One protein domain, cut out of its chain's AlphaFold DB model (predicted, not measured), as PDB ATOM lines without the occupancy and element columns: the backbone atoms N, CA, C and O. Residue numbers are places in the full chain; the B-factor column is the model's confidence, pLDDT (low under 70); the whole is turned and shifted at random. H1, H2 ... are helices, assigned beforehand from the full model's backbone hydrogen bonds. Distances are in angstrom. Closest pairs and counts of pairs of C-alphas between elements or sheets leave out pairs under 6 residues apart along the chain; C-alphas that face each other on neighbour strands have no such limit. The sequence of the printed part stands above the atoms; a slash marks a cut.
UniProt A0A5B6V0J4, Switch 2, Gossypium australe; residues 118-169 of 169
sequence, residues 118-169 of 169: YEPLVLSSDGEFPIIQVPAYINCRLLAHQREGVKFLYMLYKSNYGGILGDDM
ATOM      1  N   TYR A 118     247.445 371.520 372.085       85.31
ATOM      2  CA  TYR A 118     247.454 372.966 371.844       85.31
ATOM      3  C   TYR A 118     247.114 373.769 373.113       85.31
ATOM      4  O   TYR A 118     246.281 374.673 373.114       85.31
ATOM      5  N   GLU A 119     247.787 373.446 374.212       92.38
ATOM      6  CA  GLU A 119     247.620 374.099 375.507       92.38
ATOM      7  C   GLU A 119     248.943 374.739 375.950       92.38
ATOM      8  O   GLU A 119     250.015 374.186 375.684       92.38
ATOM      9  N   PRO A 120     248.927 375.910 376.609       94.88
ATOM     10  CA  PRO A 120     250.139 376.507 377.162       94.88
ATOM     11  C   PRO A 120     250.756 375.633 378.259       94.88
ATOM     12  O   PRO A 120     250.049 375.112 379.120       94.88
ATOM     13  N   LEU A 121     252.086 375.525 378.285       94.25
ATOM     14  CA  LEU A 121     252.784 374.892 379.405       94.25
ATOM     15  C   LEU A 121     253.002 375.935 380.500       94.25
ATOM     16  O   LEU A 121     253.915 376.754 380.399       94.25
ATOM     17  N   VAL A 122     252.167 375.917 381.534       95.19
ATOM     18  CA  VAL A 122     252.313 376.800 382.698       95.19
ATOM     19  C   VAL A 122     253.482 376.319 383.565       95.19
ATOM     20  O   VAL A 122     253.586 375.134 383.879       95.19
ATOM     21  N   LEU A 123     254.386 377.239 383.905       95.12
ATOM     22  CA  LEU A 123     255.605 376.977 384.679       95.12
ATOM     23  C   LEU A 123     255.518 377.541 386.103       95.12
ATOM     24  O   LEU A 123     256.080 376.962 387.030       95.12
ATOM     25  N   SER A 124     254.822 378.665 386.279       92.00
ATOM     26  CA  SER A 124     254.582 379.290 387.583       92.00
ATOM     27  C   SER A 124     253.658 378.449 388.468       92.00
ATOM     28  O   SER A 124     252.820 377.701 387.966       92.00
ATOM     29  N   SER A 125     253.785 378.598 389.787       89.25
ATOM     30  CA  SER A 125     252.876 377.955 390.745       89.25
ATOM     31  C   SER A 125     251.488 378.611 390.737       89.25
ATOM     32  O   SER A 125     251.348 379.779 390.365       89.25
ATOM     33  N   ASP A 126     250.464 377.880 391.178       86.88
ATOM     34  CA  ASP A 126     249.096 378.403 391.250       86.88
ATOM     35  C   ASP A 126     249.027 379.654 392.140       86.88
ATOM     36  O   ASP A 126     249.412 379.635 393.310       86.88
ATOM     37  N   GLY A 127     248.544 380.762 391.572       84.75
ATOM     38  CA  GLY A 127     248.427 382.053 392.259       84.75
ATOM     39  C   GLY A 127     249.676 382.943 392.211       84.75
ATOM     40  O   GLY A 127     249.639 384.054 392.742       84.75
ATOM     41  N   GLU A 128     250.761 382.512 391.564       88.31
ATOM     42  CA  GLU A 128     251.958 383.333 391.362       88.31
ATOM     43  C   GLU A 128     251.749 384.315 390.191       88.31
ATOM     44  O   GLU A 128     251.317 383.932 389.103       88.31
ATOM     45  N   PHE A 129     252.036 385.602 390.423       87.25
ATOM     46  CA  PHE A 129     251.923 386.661 389.416       87.25
ATOM     47  C   PHE A 129     253.283 387.345 389.201       87.25
ATOM     48  O   PHE A 129     253.905 387.757 390.182       87.25
ATOM     49  N   PRO A 130     253.732 387.539 387.947       90.94
ATOM     50  CA  PRO A 130     253.059 387.183 386.695       90.94
ATOM     51  C   PRO A 130     253.077 385.674 386.402       90.94
ATOM     52  O   PRO A 130     254.017 384.974 386.769       90.94
ATOM     53  N   ILE A 131     252.052 385.200 385.689       93.62
ATOM     54  CA  ILE A 131     251.990 383.817 385.206       93.62
ATOM     55  C   ILE A 131     253.085 383.628 384.155       93.62
ATOM     56  O   ILE A 131     253.117 384.330 383.141       93.62
ATOM     57  N   ILE A 132     253.978 382.672 384.399       95.88
ATOM     58  CA  ILE A 132     255.052 382.319 383.473       95.88
ATOM     59  C   ILE A 132     254.648 381.037 382.760       95.88
ATOM     60  O   ILE A 132     254.398 380.016 383.400       95.88
ATOM     61  N   GLN A 133     254.579 381.082 381.432       96.19
ATOM     62  CA  GLN A 133     254.135 379.956 380.618       96.19
ATOM     63  C   GLN A 133     254.833 379.922 379.258       96.19
ATOM     64  O   GLN A 133     255.186 380.963 378.701       96.19
ATOM     65  N   VAL A 134     254.971 378.724 378.695       96.38
ATOM     66  CA  VAL A 134     255.323 378.534 377.285       96.38
ATOM     67  C   VAL A 134     254.044 378.624 376.451       96.38
ATOM     68  O   VAL A 134     253.074 377.921 376.755       96.38
ATOM     69  N   PRO A 135     254.007 379.450 375.391       96.00
ATOM     70  CA  PRO A 135     252.854 379.531 374.503       96.00
ATOM     71  C   PRO A 135     252.474 378.184 373.873       96.00
ATOM     72  O   PRO A 135     253.339 377.375 373.534       96.00
ATOM     73  N   ALA A 136     251.174 377.987 373.638       94.06
ATOM     74  CA  ALA A 136     250.627 376.746 373.083       94.06
ATOM     75  C   ALA A 136     251.275 376.336 371.748       94.06
ATOM     76  O   ALA A 136     251.617 375.174 371.573       94.06
ATOM     77  N   TYR A 137     251.528 377.296 370.845       92.19
ATOM     78  CA  TYR A 137     252.118 377.037 369.520       92.19
ATOM     79  C   TYR A 137     253.581 376.557 369.558       92.19
ATOM     80  O   TYR A 137     254.112 376.115 368.542       92.19
ATOM     81  N   ILE A 138     254.252 376.685 370.707       93.50
ATOM     82  CA  ILE A 138     255.562 376.075 370.953       93.50
ATOM     83  C   ILE A 138     255.374 374.742 371.676       93.50
ATOM     84  O   ILE A 138     255.977 373.747 371.288       93.50
ATOM     85  N   ASN A 139     254.516 374.704 372.701       93.31
ATOM     86  CA  ASN A 139     254.302 373.503 373.509       93.31
ATOM     87  C   ASN A 139     253.746 372.315 372.704       93.31
ATOM     88  O   ASN A 139     254.114 371.171 372.983       93.31
ATOM     89  N   CYS A 140     252.930 372.573 371.677       91.81
ATOM     90  CA  CYS A 140     252.428 371.538 370.771       91.81
ATOM     91  C   CYS A 140     253.547 370.808 370.011       91.81
ATOM     92  O   CYS A 140     253.337 369.701 369.539       91.81
ATOM     93  N   ARG A 141     254.757 371.377 369.943       92.19
ATOM     94  CA  ARG A 141     255.926 370.763 369.296       92.19
ATOM     95  C   ARG A 141     256.896 370.122 370.283       92.19
ATOM     96  O   ARG A 141     257.787 369.393 369.864       92.19
ATOM     97  N   LEU A 142     256.739 370.393 371.581       92.31
ATOM     98  CA  LEU A 142     257.618 369.853 372.612       92.31
ATOM     99  C   LEU A 142     257.274 368.395 372.912       92.31
ATOM    100  O   LEU A 142     256.124 368.065 373.227       92.31
ATOM    101  N   LEU A 143     258.302 367.547 372.903       92.56
ATOM    102  CA  LEU A 143     258.235 366.179 373.412       92.56
ATOM    103  C   LEU A 143     258.137 366.171 374.946       92.56
ATOM    104  O   LEU A 143     258.455 367.156 375.613       92.56
ATOM    105  N   ALA A 144     257.722 365.042 375.526       92.38
ATOM    106  CA  ALA A 144     257.534 364.921 376.975       92.38
ATOM    107  C   ALA A 144     258.801 365.285 377.776       92.38
ATOM    108  O   ALA A 144     258.731 366.131 378.666       92.38
ATOM    109  N   HIS A 145     259.961 364.736 377.398       93.31
ATOM    110  CA  HIS A 145     261.242 365.034 378.054       93.31
ATOM    111  C   HIS A 145     261.660 366.503 377.874       93.31
ATOM    112  O   HIS A 145     262.187 367.115 378.798       93.31
ATOM    113  N   GLN A 146     261.345 367.121 376.731       94.50
ATOM    114  CA  GLN A 146     261.637 368.539 376.500       94.50
ATOM    115  C   GLN A 146     260.795 369.438 377.409       94.50
ATOM    116  O   GLN A 146     261.300 370.428 377.936       94.50
ATOM    117  N   ARG A 147     259.523 369.089 377.655       95.06
ATOM    118  CA  ARG A 147     258.683 369.816 378.626       95.06
ATOM    119  C   ARG A 147     259.267 369.739 380.036       95.06
ATOM    120  O   ARG A 147     259.219 370.731 380.761       95.06
ATOM    121  N   GLU A 148     259.817 368.591 380.424       95.25
ATOM    122  CA  GLU A 148     260.525 368.438 381.701       95.25
ATOM    123  C   GLU A 148     261.809 369.271 381.742       95.25
ATOM    124  O   GLU A 148     262.020 369.997 382.715       95.25
ATOM    125  N   GLY A 149     262.596 369.276 380.664       96.56
ATOM    126  CA  GLY A 149     263.781 370.126 380.526       96.56
ATOM    127  C   GLY A 149     263.465 371.620 380.667       96.56
ATOM    128  O   GLY A 149     264.165 372.345 381.375       96.56
ATOM    129  N   VAL A 150     262.354 372.086 380.088       96.56
ATOM    130  CA  VAL A 150     261.893 373.477 380.251       96.56
ATOM    131  C   VAL A 150     261.519 373.781 381.705       96.56
ATOM    132  O   VAL A 150     261.899 374.831 382.229       96.56
ATOM    133  N   LYS A 151     260.804 372.874 382.385       96.19
ATOM    134  CA  LYS A 151     260.472 373.033 383.813       96.19
ATOM    135  C   LYS A 151     261.732 373.082 384.679       96.19
ATOM    136  O   LYS A 151     261.827 373.933 385.563       96.19
ATOM    137  N   PHE A 152     262.701 372.213 384.404       96.69
ATOM    138  CA  PHE A 152     264.002 372.209 385.069       96.69
ATOM    139  C   PHE A 152     264.734 373.543 384.877       96.69
ATOM    140  O   PHE A 152     265.192 374.143 385.851       96.69
ATOM    141  N   LEU A 153     264.772 374.065 383.650       97.12
ATOM    142  CA  LEU A 153     265.412 375.346 383.366       97.12
ATOM    143  C   LEU A 153     264.713 376.512 384.083       97.12
ATOM    144  O   LEU A 153     265.375 377.395 384.630       97.12
ATOM    145  N   TYR A 154     263.380 376.497 384.141       96.12
ATOM    146  CA  TYR A 154     262.620 377.485 384.905       96.12
ATOM    147  C   TYR A 154     262.926 377.420 386.406       96.12
ATOM    148  O   TYR A 154     263.093 378.459 387.044       96.12
ATOM    149  N   MET A 155     263.063 376.220 386.971       96.19
ATOM    150  CA  MET A 155     263.454 376.038 388.370       96.19
ATOM    151  C   MET A 155     264.842 376.636 388.661       96.19
ATOM    152  O   MET A 155     265.013 377.303 389.688       96.19
ATOM    153  N   LEU A 156     265.813 376.447 387.761       97.12
ATOM    154  CA  LEU A 156     267.145 377.054 387.874       97.12
ATOM    155  C   LEU A 156     267.072 378.583 387.846       97.12
ATOM    156  O   LEU A 156     267.640 379.244 388.716       97.12
ATOM    157  N   TYR A 157     266.303 379.129 386.899       95.62
ATOM    158  CA  TYR A 157     266.060 380.567 386.795       95.62
ATOM    159  C   TYR A 157     265.424 381.128 388.075       95.62
ATOM    160  O   TYR A 157     265.930 382.097 388.640       95.62
ATOM    161  N   LYS A 158     264.364 380.483 388.583       94.75
ATOM    162  CA  LYS A 158     263.670 380.884 389.818       94.75
ATOM    163  C   LYS A 158     264.595 380.864 391.037       94.75
ATOM    164  O   LYS A 158     264.463 381.705 391.921       94.75
ATOM    165  N   SER A 159     265.540 379.928 391.068       96.06
ATOM    166  CA  SER A 159     266.502 379.771 392.164       96.06
ATOM    167  C   SER A 159     267.777 380.609 391.990       96.06
ATOM    168  O   SER A 159     268.640 380.584 392.863       96.06
ATOM    169  N   ASN A 160     267.907 381.353 390.884       97.25
ATOM    170  CA  ASN A 160     269.103 382.116 390.512       97.25
ATOM    171  C   ASN A 160     270.393 381.265 390.495       97.25
ATOM    172  O   ASN A 160     271.462 381.717 390.916       97.25
ATOM    173  N   TYR A 161     270.286 380.026 390.008       98.06
ATOM    174  CA  TYR A 161     271.408 379.102 389.839       98.06
ATOM    175  C   TYR A 161     271.638 378.761 388.366       98.06
ATOM    176  O   TYR A 161     270.726 378.808 387.543       98.06
ATOM    177  N   GLY A 162     272.876 378.390 388.042       97.50
ATOM    178  CA  GLY A 162     273.199 377.746 386.772       97.50
ATOM    179  C   GLY A 162     272.949 376.238 386.821       97.50
ATOM    180  O   GLY A 162     272.818 375.649 387.892       97.50
ATOM    181  N   GLY A 163     272.935 375.605 385.652       96.19
ATOM    182  CA  GLY A 163     272.853 374.155 385.507       96.19
ATOM    183  C   GLY A 163     273.250 373.725 384.099       96.19
ATOM    184  O   GLY A 163     273.484 374.566 383.232       96.19
ATOM    185  N   ILE A 164     273.362 372.416 383.892       96.75
ATOM    186  CA  ILE A 164     273.792 371.820 382.625       96.75
ATOM    187  C   ILE A 164     272.635 370.986 382.077       96.75
ATOM    188  O   ILE A 164     272.066 370.178 382.808       96.75
ATOM    189  N   LEU A 165     272.302 371.185 380.799       96.00
ATOM    190  CA  LEU A 165     271.425 370.300 380.034       96.00
ATOM    191  C   LEU A 165     272.315 369.320 379.272       96.00
ATOM    192  O   LEU A 165     273.055 369.726 378.380       96.00
ATOM    193  N   GLY A 166     272.294 368.061 379.698       95.50
ATOM    194  CA  GLY A 166     273.117 366.986 379.143       95.50
ATOM    195  C   GLY A 166     272.307 365.998 378.313       95.50
ATOM    196  O   GLY A 166     272.552 364.802 378.426       95.50
ATOM    197  N   ASP A 167     271.312 366.482 377.568       93.19
ATOM    198  CA  ASP A 167     270.568 365.645 376.624       93.19
ATOM    199  C   ASP A 167     271.505 365.169 375.503       93.19
ATOM    200  O   ASP A 167     272.408 365.900 375.085       93.19
ATOM    201  N   ASP A 168     271.302 363.933 375.047       94.88
ATOM    202  CA  ASP A 168     272.056 363.368 373.925       94.88
ATOM    203  C   ASP A 168     271.725 364.107 372.616       94.88
ATOM    204  O   ASP A 168     270.621 364.648 372.471       94.88
ATOM    205  N   MET A 169     272.692 364.167 371.696       90.50
ATOM    206  CA  MET A 169     272.590 364.951 370.451       90.50
ATOM    207  C   MET A 169     271.874 364.229 369.312       90.50
ATOM    208  O   MET A 169     272.114 363.018 369.121       90.50
TER     209      MET A 169
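AT A GLANCE: This is residues 118 to 169 of the 169 residues of the protein "Switch 2" of Gossypium australe (UniProt A0A5B6V0J4). This part has little regular structure: one long helix, H2, stands in the middle of a flat shape, with the folded loop of residues 118 to 135 on one side and the tail, residues 159 to 169, turning back on the other. The short helix H1 lies between loop and H2 along the chain, and residues 125 to 130 stick out. The printed part has 52 residues, 19 of them in these two helices, with no named strand; its class is all helix. It is only just compact, close to loose, with a radius of gyration of the C-alphas of 11.9 A and spans of 34 by 29 by 12 A.

HOW THE PARTS SIT: Start at Tyr 118; soon residues 121 to 122 pair antiparallel with residues 133 to 134. H1, residues 136 to 139, and H2, residues 144 to 158, are close but not clearly touching: their closest C-alphas, of Asn 139 and Arg 147, are 7.7 A apart. In H2 every O i to N i+4 pair is within hydrogen-bond range; H1 is too short for such a pair.

IN THESE COORDINATES: Find C-alpha 136 at (250.627, 376.746, 373.083), where H1 begins. From C-alpha 144 at (257.534, 364.921, 376.975), H2 runs 21.4 A to C-alpha 158 at (263.670, 380.884, 389.818).

THE WHOLE: The C-alphas farthest apart, of Gly 127 and Met 169, are 36.8 A apart. The printed part has no cut, the link from H1 to H2 is tight, and no printed residue has a pLDDT under 70.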